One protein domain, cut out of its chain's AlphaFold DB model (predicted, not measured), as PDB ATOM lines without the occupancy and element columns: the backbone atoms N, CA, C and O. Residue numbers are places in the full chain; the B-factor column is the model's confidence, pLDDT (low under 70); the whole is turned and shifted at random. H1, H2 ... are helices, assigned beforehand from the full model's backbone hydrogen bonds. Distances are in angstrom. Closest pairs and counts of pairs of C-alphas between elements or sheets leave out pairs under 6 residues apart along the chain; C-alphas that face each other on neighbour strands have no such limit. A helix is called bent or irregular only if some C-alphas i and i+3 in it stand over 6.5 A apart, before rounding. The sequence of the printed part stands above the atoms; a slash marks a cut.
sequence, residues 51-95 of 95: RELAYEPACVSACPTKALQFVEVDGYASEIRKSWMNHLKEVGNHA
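What this domain is: This is residues 51 to 95 of the 95 residues of the protein "4Fe-4S binding domain protein" of Desulfitobacterium hafniense DP7 (UniProt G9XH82). One long helix, H2, sticks out free as an arm, and at the other end of the printed part lies a small piece of loops holding the single short helix H1; a long looping link runs between them. The two helices do not pack together, and the arm makes much of the length. The printed part has 45 residues with two named helices, H1 then H2 along the chain, and no named strand; the class is all helix. The whole is extended, with a radius of gyration of the C-alphas of 15.3 A, and the C-alphas span 50 by 25 by 10 A.

Where its parts are: H2, residues 73 to 92, is the longest helix and measures 29.1 A from first to last C-alpha. It begins with C-alpha 73 at (91.047, -11.934, -220.500) and ends with C-alpha 92 at (95.635, 0.137, -246.587). H2 is irregular: C-alphas 74 and 77 are 7.4 A apart. H1, residues 58 to 61, begins with C-alpha 58 at (80.820, -27.774, -224.932).

How they stand to each other: H2 stands free, within the free stretch of residues 72 to 95. H1 and H2 are apart, with no C-alpha of the one within 8 A of the other. Residues 62 to 67, in the link between them, stand free too. In H2, 14 of 16 O i to N i+4 pairs are within hydrogen-bond range; H1 is too short for such a pair, and its one O i to N i+3 pair is not within range.

The domain as a whole: The C-alphas farthest apart, those of Glu 52 and Ala 95, are 51.1 A apart. The printed part has no cut, and it ends at residue 95, the chain's last residue. The link from H1 to H2, 11 residues, is long. The mean pLDDT of the printed part is 88.0, and residues 93 to 95 are under 70.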
ATOM      1  N   ARG A  51      82.142 -26.822-215.911       88.06
ATOM      2  CA  ARG A  51      83.228 -27.056-214.935       88.06
ATOM      3  C   ARG A  51      83.624 -28.529-214.741       88.06
ATOM      4  O   ARG A  51      84.667 -28.800-214.162       88.06
ATOM      5  N   GLU A  52      82.768 -29.458-215.159       89.19
ATOM      6  CA  GLU A  52      82.994 -30.906-215.072       89.19
ATOM      7  C   GLU A  52      83.682 -31.477-216.325       89.19
ATOM      8  O   GLU A  52      84.154 -32.612-216.305       89.19
ATOM      9  N   LEU A  53      83.779 -30.701-217.410       88.06
ATOM     10  CA  LEU A  53      84.574 -31.061-218.580       88.06
ATOM     11  C   LEU A  53      86.043 -30.687-218.342       88.06
ATOM     12  O   LEU A  53      86.354 -29.580-217.916       88.06
ATOM     13  N   ALA A  54      86.955 -31.607-218.664       78.62
ATOM     14  CA  ALA A  54      88.399 -31.413-218.489       78.62
ATOM     15  C   ALA A  54      89.037 -30.446-219.506       78.62
ATOM     16  O   ALA A  54      90.215 -30.114-219.384       78.62
ATOM     17  N   TYR A  55      88.284 -30.034-220.525       78.19
ATOM     18  CA  TYR A  55      88.768 -29.234-221.646       78.19
ATOM     19  C   TYR A  55      87.862 -28.013-221.865       78.19
ATOM     20  O   TYR A  55      87.335 -27.418-220.930       78.19
ATOM     21  N   GLU A  56      87.711 -27.620-223.123       90.56
ATOM     22  CA  GLU A  56      86.929 -26.482-223.562       90.56
ATOM     23  C   GLU A  56      85.414 -26.679-223.307       90.56
ATOM     24  O   GLU A  56      84.908 -27.803-223.408       90.56
ATOM     25  N   PRO A  57      84.660 -25.609-222.970       95.88
ATOM     26  CA  PRO A  57      83.218 -25.701-222.794       95.88
ATOM     27  C   PRO A  57      82.518 -26.241-224.041       95.88
ATOM     28  O   PRO A  57      82.814 -25.827-225.163       95.88
ATOM     29  N   ALA A  58      81.512 -27.092-223.840       96.38
ATOM     30  CA  ALA A  58      80.820 -27.774-224.932       96.38
ATOM     31  C   ALA A  58      80.253 -26.812-225.990       96.38
ATOM     32  O   ALA A  58      80.282 -27.118-227.178       96.38
ATOM     33  N   CYS A  59      79.767 -25.633-225.582       96.94
ATOM     34  CA  CYS A  59      79.255 -24.631-226.519       96.94
ATOM     35  C   CYS A  59      80.339 -24.071-227.451       96.94
ATOM     36  O   CYS A  59      80.050 -23.781-228.609       96.94
ATOM     37  N   VAL A  60      81.576 -23.943-226.967       96.88
ATOM     38  CA  VAL A  60      82.707 -23.448-227.754       96.88
ATOM     39  C   VAL A  60      83.164 -24.534-228.723       96.88
ATOM     40  O   VAL A  60      83.217 -24.280-229.924       96.88
ATOM     41  N   SER A  61      83.351 -25.766-228.242       94.94
ATOM     42  CA  SER A  61      83.753 -26.890-229.097       94.94
ATOM     43  C   SER A  61      82.701 -27.246-230.154       94.94
ATOM     44  O   SER A  61      83.043 -27.696-231.245       94.94
ATOM     45  N   ALA A  62      81.418 -27.018-229.866       96.31
ATOM     46  CA  ALA A  62      80.338 -27.228-230.824       96.31
ATOM     47  C   ALA A  62      80.246 -26.138-231.906       96.31
ATOM     48  O   ALA A  62      79.515 -26.330-232.875       96.31
ATOM     49  N   CYS A  63      80.925 -24.993-231.766       97.44
ATOM     50  CA  CYS A  63      80.781 -23.860-232.680       97.44
ATOM     51  C   CYS A  63      81.557 -24.086-233.998       97.44
ATOM     52  O   CYS A  63      82.779 -23.928-234.024       97.44
ATOM     53  N   PRO A  64      80.888 -24.365-235.136       97.06
ATOM     54  CA  PRO A  64      81.585 -24.722-236.375       97.06
ATOM     55  C   PRO A  64      82.299 -23.527-237.021       97.06
ATOM     56  O   PRO A  64      83.289 -23.691-237.729       97.06
ATOM     57  N   THR A  65      81.800 -22.313-236.781       97.38
ATOM     58  CA  THR A  65      82.338 -21.068-237.345       97.38
ATOM     59  C   THR A  65      83.431 -20.442-236.487       97.38
ATOM     60  O   THR A  65      83.999 -19.432-236.893       97.38
ATOM     61  N   LYS A  66      83.724 -21.010-235.306       93.19
ATOM     62  CA  LYS A  66      84.673 -20.448-234.326       93.19
ATOM     63  C   LYS A  66      84.304 -19.031-233.859       93.19
ATOM     64  O   LYS A  66      85.173 -18.230-233.520       93.19
ATOM     65  N   ALA A  67      83.005 -18.723-233.842       95.31
ATOM     66  CA  ALA A  67      82.481 -17.465-233.307       95.31
ATOM     67  C   ALA A  67      82.613 -17.381-231.776       95.31
ATOM     68  O   ALA A  67      82.680 -16.288-231.220       95.31
ATOM     69  N   LEU A  68      82.651 -18.532-231.102       95.19
ATOM     70  CA  LEU A  68      82.918 -18.636-229.674       95.19
ATOM     71  C   LEU A  68      84.379 -19.034-229.459       95.19
ATOM     72  O   LEU A  68      84.907 -19.865-230.194       95.19
ATOM     73  N   GLN A  69      85.014 -18.444-228.449       91.12
ATOM     74  CA  GLN A  69      86.390 -18.736-228.049       91.12
ATOM     75  C   GLN A  69      86.469 -18.768-226.526       91.12
ATOM     76  O   GLN A  69      85.835 -17.948-225.855       91.12
ATOM     77  N   PHE A  70      87.250 -19.700-225.982       91.75
ATOM     78  CA  PHE A  70      87.530 -19.776-224.555       91.75
ATOM     79  C   PHE A  70      88.984 -19.383-224.293       91.75
ATOM     80  O   PHE A  70      89.904 -20.142-224.584       91.75
ATOM     81  N   VAL A  71      89.185 -18.162-223.802       89.19
ATOM     82  CA  VAL A  71      90.500 -17.528-223.640       89.19
ATOM     83  C   VAL A  71      90.549 -16.743-222.334       89.19
ATOM     84  O   VAL A  71      89.513 -16.292-221.837       89.19
ATOM     85  N   GLU A  72      91.751 -16.549-221.799       87.12
ATOM     86  CA  GLU A  72      91.962 -15.650-220.666       87.12
ATOM     87  C   GLU A  72      91.823 -14.189-221.102       87.12
ATOM     88  O   GLU A  72      92.192 -13.802-222.212       87.12
ATOM     89  N   VAL A  73      91.265 -13.362-220.216       84.50
ATOM     90  CA  VAL A  73      91.047 -11.934-220.500       84.50
ATOM     91  C   VAL A  73      92.384 -11.209-220.664       84.50
ATOM     92  O   VAL A  73      92.519 -10.316-221.511       84.50
ATOM     93  N   ASP A  74      93.374 -11.616-219.872       85.56
ATOM     94  CA  ASP A  74      94.716 -11.062-219.906       85.56
ATOM     95  C   ASP A  74      95.375 -11.373-221.252       85.56
ATOM     96  O   ASP A  74      95.543 -12.519-221.652       85.56
ATOM     97  N   GLY A  75      95.741 -10.322-221.981       81.75
ATOM     98  CA  GLY A  75      96.382 -10.444-223.290       81.75
ATOM     99  C   GLY A  75      95.412 -10.467-224.473       81.75
ATOM    100  O   GLY A  75      95.733  -9.830-225.479       81.75
ATOM    101  N   TYR A  76      94.203 -11.034-224.346       88.81
ATOM    102  CA  TYR A  76      93.262 -11.163-225.474       88.81
ATOM    103  C   TYR A  76      92.976  -9.824-226.167       88.81
ATOM    104  O   TYR A  76      93.138  -9.672-227.377       88.81
ATOM    105  N   ALA A  77      92.643  -8.784-225.396       86.69
ATOM    106  CA  ALA A  77      92.356  -7.468-225.967       86.69
ATOM    107  C   ALA A  77      93.589  -6.809-226.621       86.69
ATOM    108  O   ALA A  77      93.446  -5.976-227.514       86.69
ATOM    109  N   SER A  78      94.805  -7.126-226.166       88.00
ATOM    110  CA  SER A  78      96.049  -6.622-226.767       88.00
ATOM    111  C   SER A  78      96.327  -7.322-228.094       88.00
ATOM    112  O   SER A  78      96.630  -6.668-229.093       88.00
ATOM    113  N   GLU A  79      96.162  -8.641-228.123       89.19
ATOM    114  CA  GLU A  79      96.353  -9.474-229.307       89.19
ATOM    115  C   GLU A  79      95.361  -9.127-230.411       89.19
ATOM    116  O   GLU A  79      95.777  -8.847-231.535       89.19
ATOM    117  N   ILE A  80      94.070  -9.028-230.080       89.38
ATOM    118  CA  ILE A  80      93.032  -8.648-231.041       89.38
ATOM    119  C   ILE A  80      93.304  -7.254-231.614       89.38
ATOM    120  O   ILE A  80      93.254  -7.073-232.829       89.38
ATOM    121  N   ARG A  81      93.679  -6.269-230.783       89.50
ATOM    122  CA  ARG A  81      94.045  -4.928-231.280       89.50
ATOM    123  C   ARG A  81      95.233  -4.975-232.238       89.50
ATOM    124  O   ARG A  81      95.191  -4.320-233.274       89.50
ATOM    125  N   LYS A  82      96.282  -5.740-231.919       93.12
ATOM    126  CA  LYS A  82      97.450  -5.909-232.803       93.12
ATOM    127  C   LYS A  82      97.071  -6.581-234.118       93.12
ATOM    128  O   LYS A  82      97.493  -6.107-235.168       93.12
ATOM    129  N   SER A  83      96.255  -7.633-234.061       91.88
ATOM    130  CA  SER A  83      95.749  -8.337-235.241       91.88
ATOM    131  C   SER A  83      94.984  -7.387-236.165       91.88
ATOM    132  O   SER A  83      95.330  -7.279-237.340       91.88
ATOM    133  N   TRP A  84      94.046  -6.602-235.627       91.94
ATOM    134  CA  TRP A  84      93.317  -5.597-236.404       91.94
ATOM    135  C   TRP A  84      94.223  -4.497-236.965       91.94
ATOM    136  O   TRP A  84      94.067  -4.123-238.123       91.94
ATOM    137  N   MET A  85      95.195  -3.995-236.192       92.62
ATOM    138  CA  MET A  85      96.162  -3.007-236.694       92.62
ATOM    139  C   MET A  85      96.991  -3.548-237.862       92.62
ATOM    140  O   MET A  85      97.260  -2.809-238.805       92.62
ATOM    141  N   ASN A  86      97.404  -4.815-237.808       94.00
ATOM    142  CA  ASN A  86      98.145  -5.447-238.899       94.00
ATOM    143  C   ASN A  86      97.258  -5.628-240.130       94.00
ATOM    144  O   ASN A  86      97.660  -5.227-241.217       94.00
ATOM    145  N   HIS A  87      96.030  -6.113-239.939       91.44
ATOM    146  CA  HIS A  87      95.067  -6.238-241.026       91.44
ATOM    147  C   HIS A  87      94.820  -4.887-241.717       91.44
ATOM    148  O   HIS A  87      94.916  -4.797-242.934       91.44
ATOM    149  N   LEU A  88      94.607  -3.806-240.953       91.81
ATOM    150  CA  LEU A  88      94.425  -2.455-241.500       91.81
ATOM    151  C   LEU A  88      95.627  -1.967-242.321       91.81
ATOM    152  O   LEU A  88      95.436  -1.296-243.335       91.81
ATOM    153  N   LYS A  89      96.857  -2.306-241.913       91.50
ATOM    154  CA  LYS A  89      98.064  -1.988-242.692       91.50
ATOM    155  C   LYS A  89      98.102  -2.740-244.018       91.50
ATOM    156  O   LYS A  89      98.545  -2.166-245.001       91.50
ATOM    157  N   GLU A  90      97.648  -3.989-244.049       87.94
ATOM    158  CA  GLU A  90      97.620  -4.812-245.263       87.94
ATOM    159  C   GLU A  90      96.584  -4.300-246.271       87.94
ATOM    160  O   GLU A  90      96.933  -4.056-247.422       87.94
ATOM    161  N   VAL A  91      95.337  -4.048-245.847       86.00
ATOM    162  CA  VAL A  91      94.311  -3.477-246.747       86.00
ATOM    163  C   VAL A  91      94.620  -2.036-247.156       86.00
ATOM    164  O   VAL A  91      94.343  -1.659-248.290       86.00
ATOM    165  N   GLY A  92      95.225  -1.235-246.275       70.12
ATOM    166  CA  GLY A  92      95.635   0.137-246.587       70.12
ATOM    167  C   GLY A  92      96.788   0.243-247.593       70.12
ATOM    168  O   GLY A  92      96.989   1.311-248.157       70.12
ATOM    169  N   ASN A  93      97.521  -0.848-247.843       59.94
ATOM    170  CA  ASN A  93      98.634  -0.900-248.799       59.94
ATOM    171  C   ASN A  93      98.196  -1.279-250.230       59.94
ATOM    172  O   ASN A  93      99.039  -1.460-251.106       59.94
ATOM    173  N   HIS A  94      96.888  -1.443-250.456       55.59
ATOM    174  CA  HIS A  94      96.279  -1.735-251.759       55.59
ATOM    175  C   HIS A  94      95.453  -0.558-252.318       55.59
ATOM    176  O   HIS A  94      94.643  -0.764-253.224       55.59
ATOM    177  N   ALA A  95      95.658   0.655-251.788       52.31
ATOM    178  CA  ALA A  95      95.108   1.914-252.299       52.31
ATOM    179  C   ALA A  95      96.188   2.754-252.995       52.31
ATOM    180  O   ALA A  95      97.332   2.774-252.488       52.31
TER     181      ALA A  95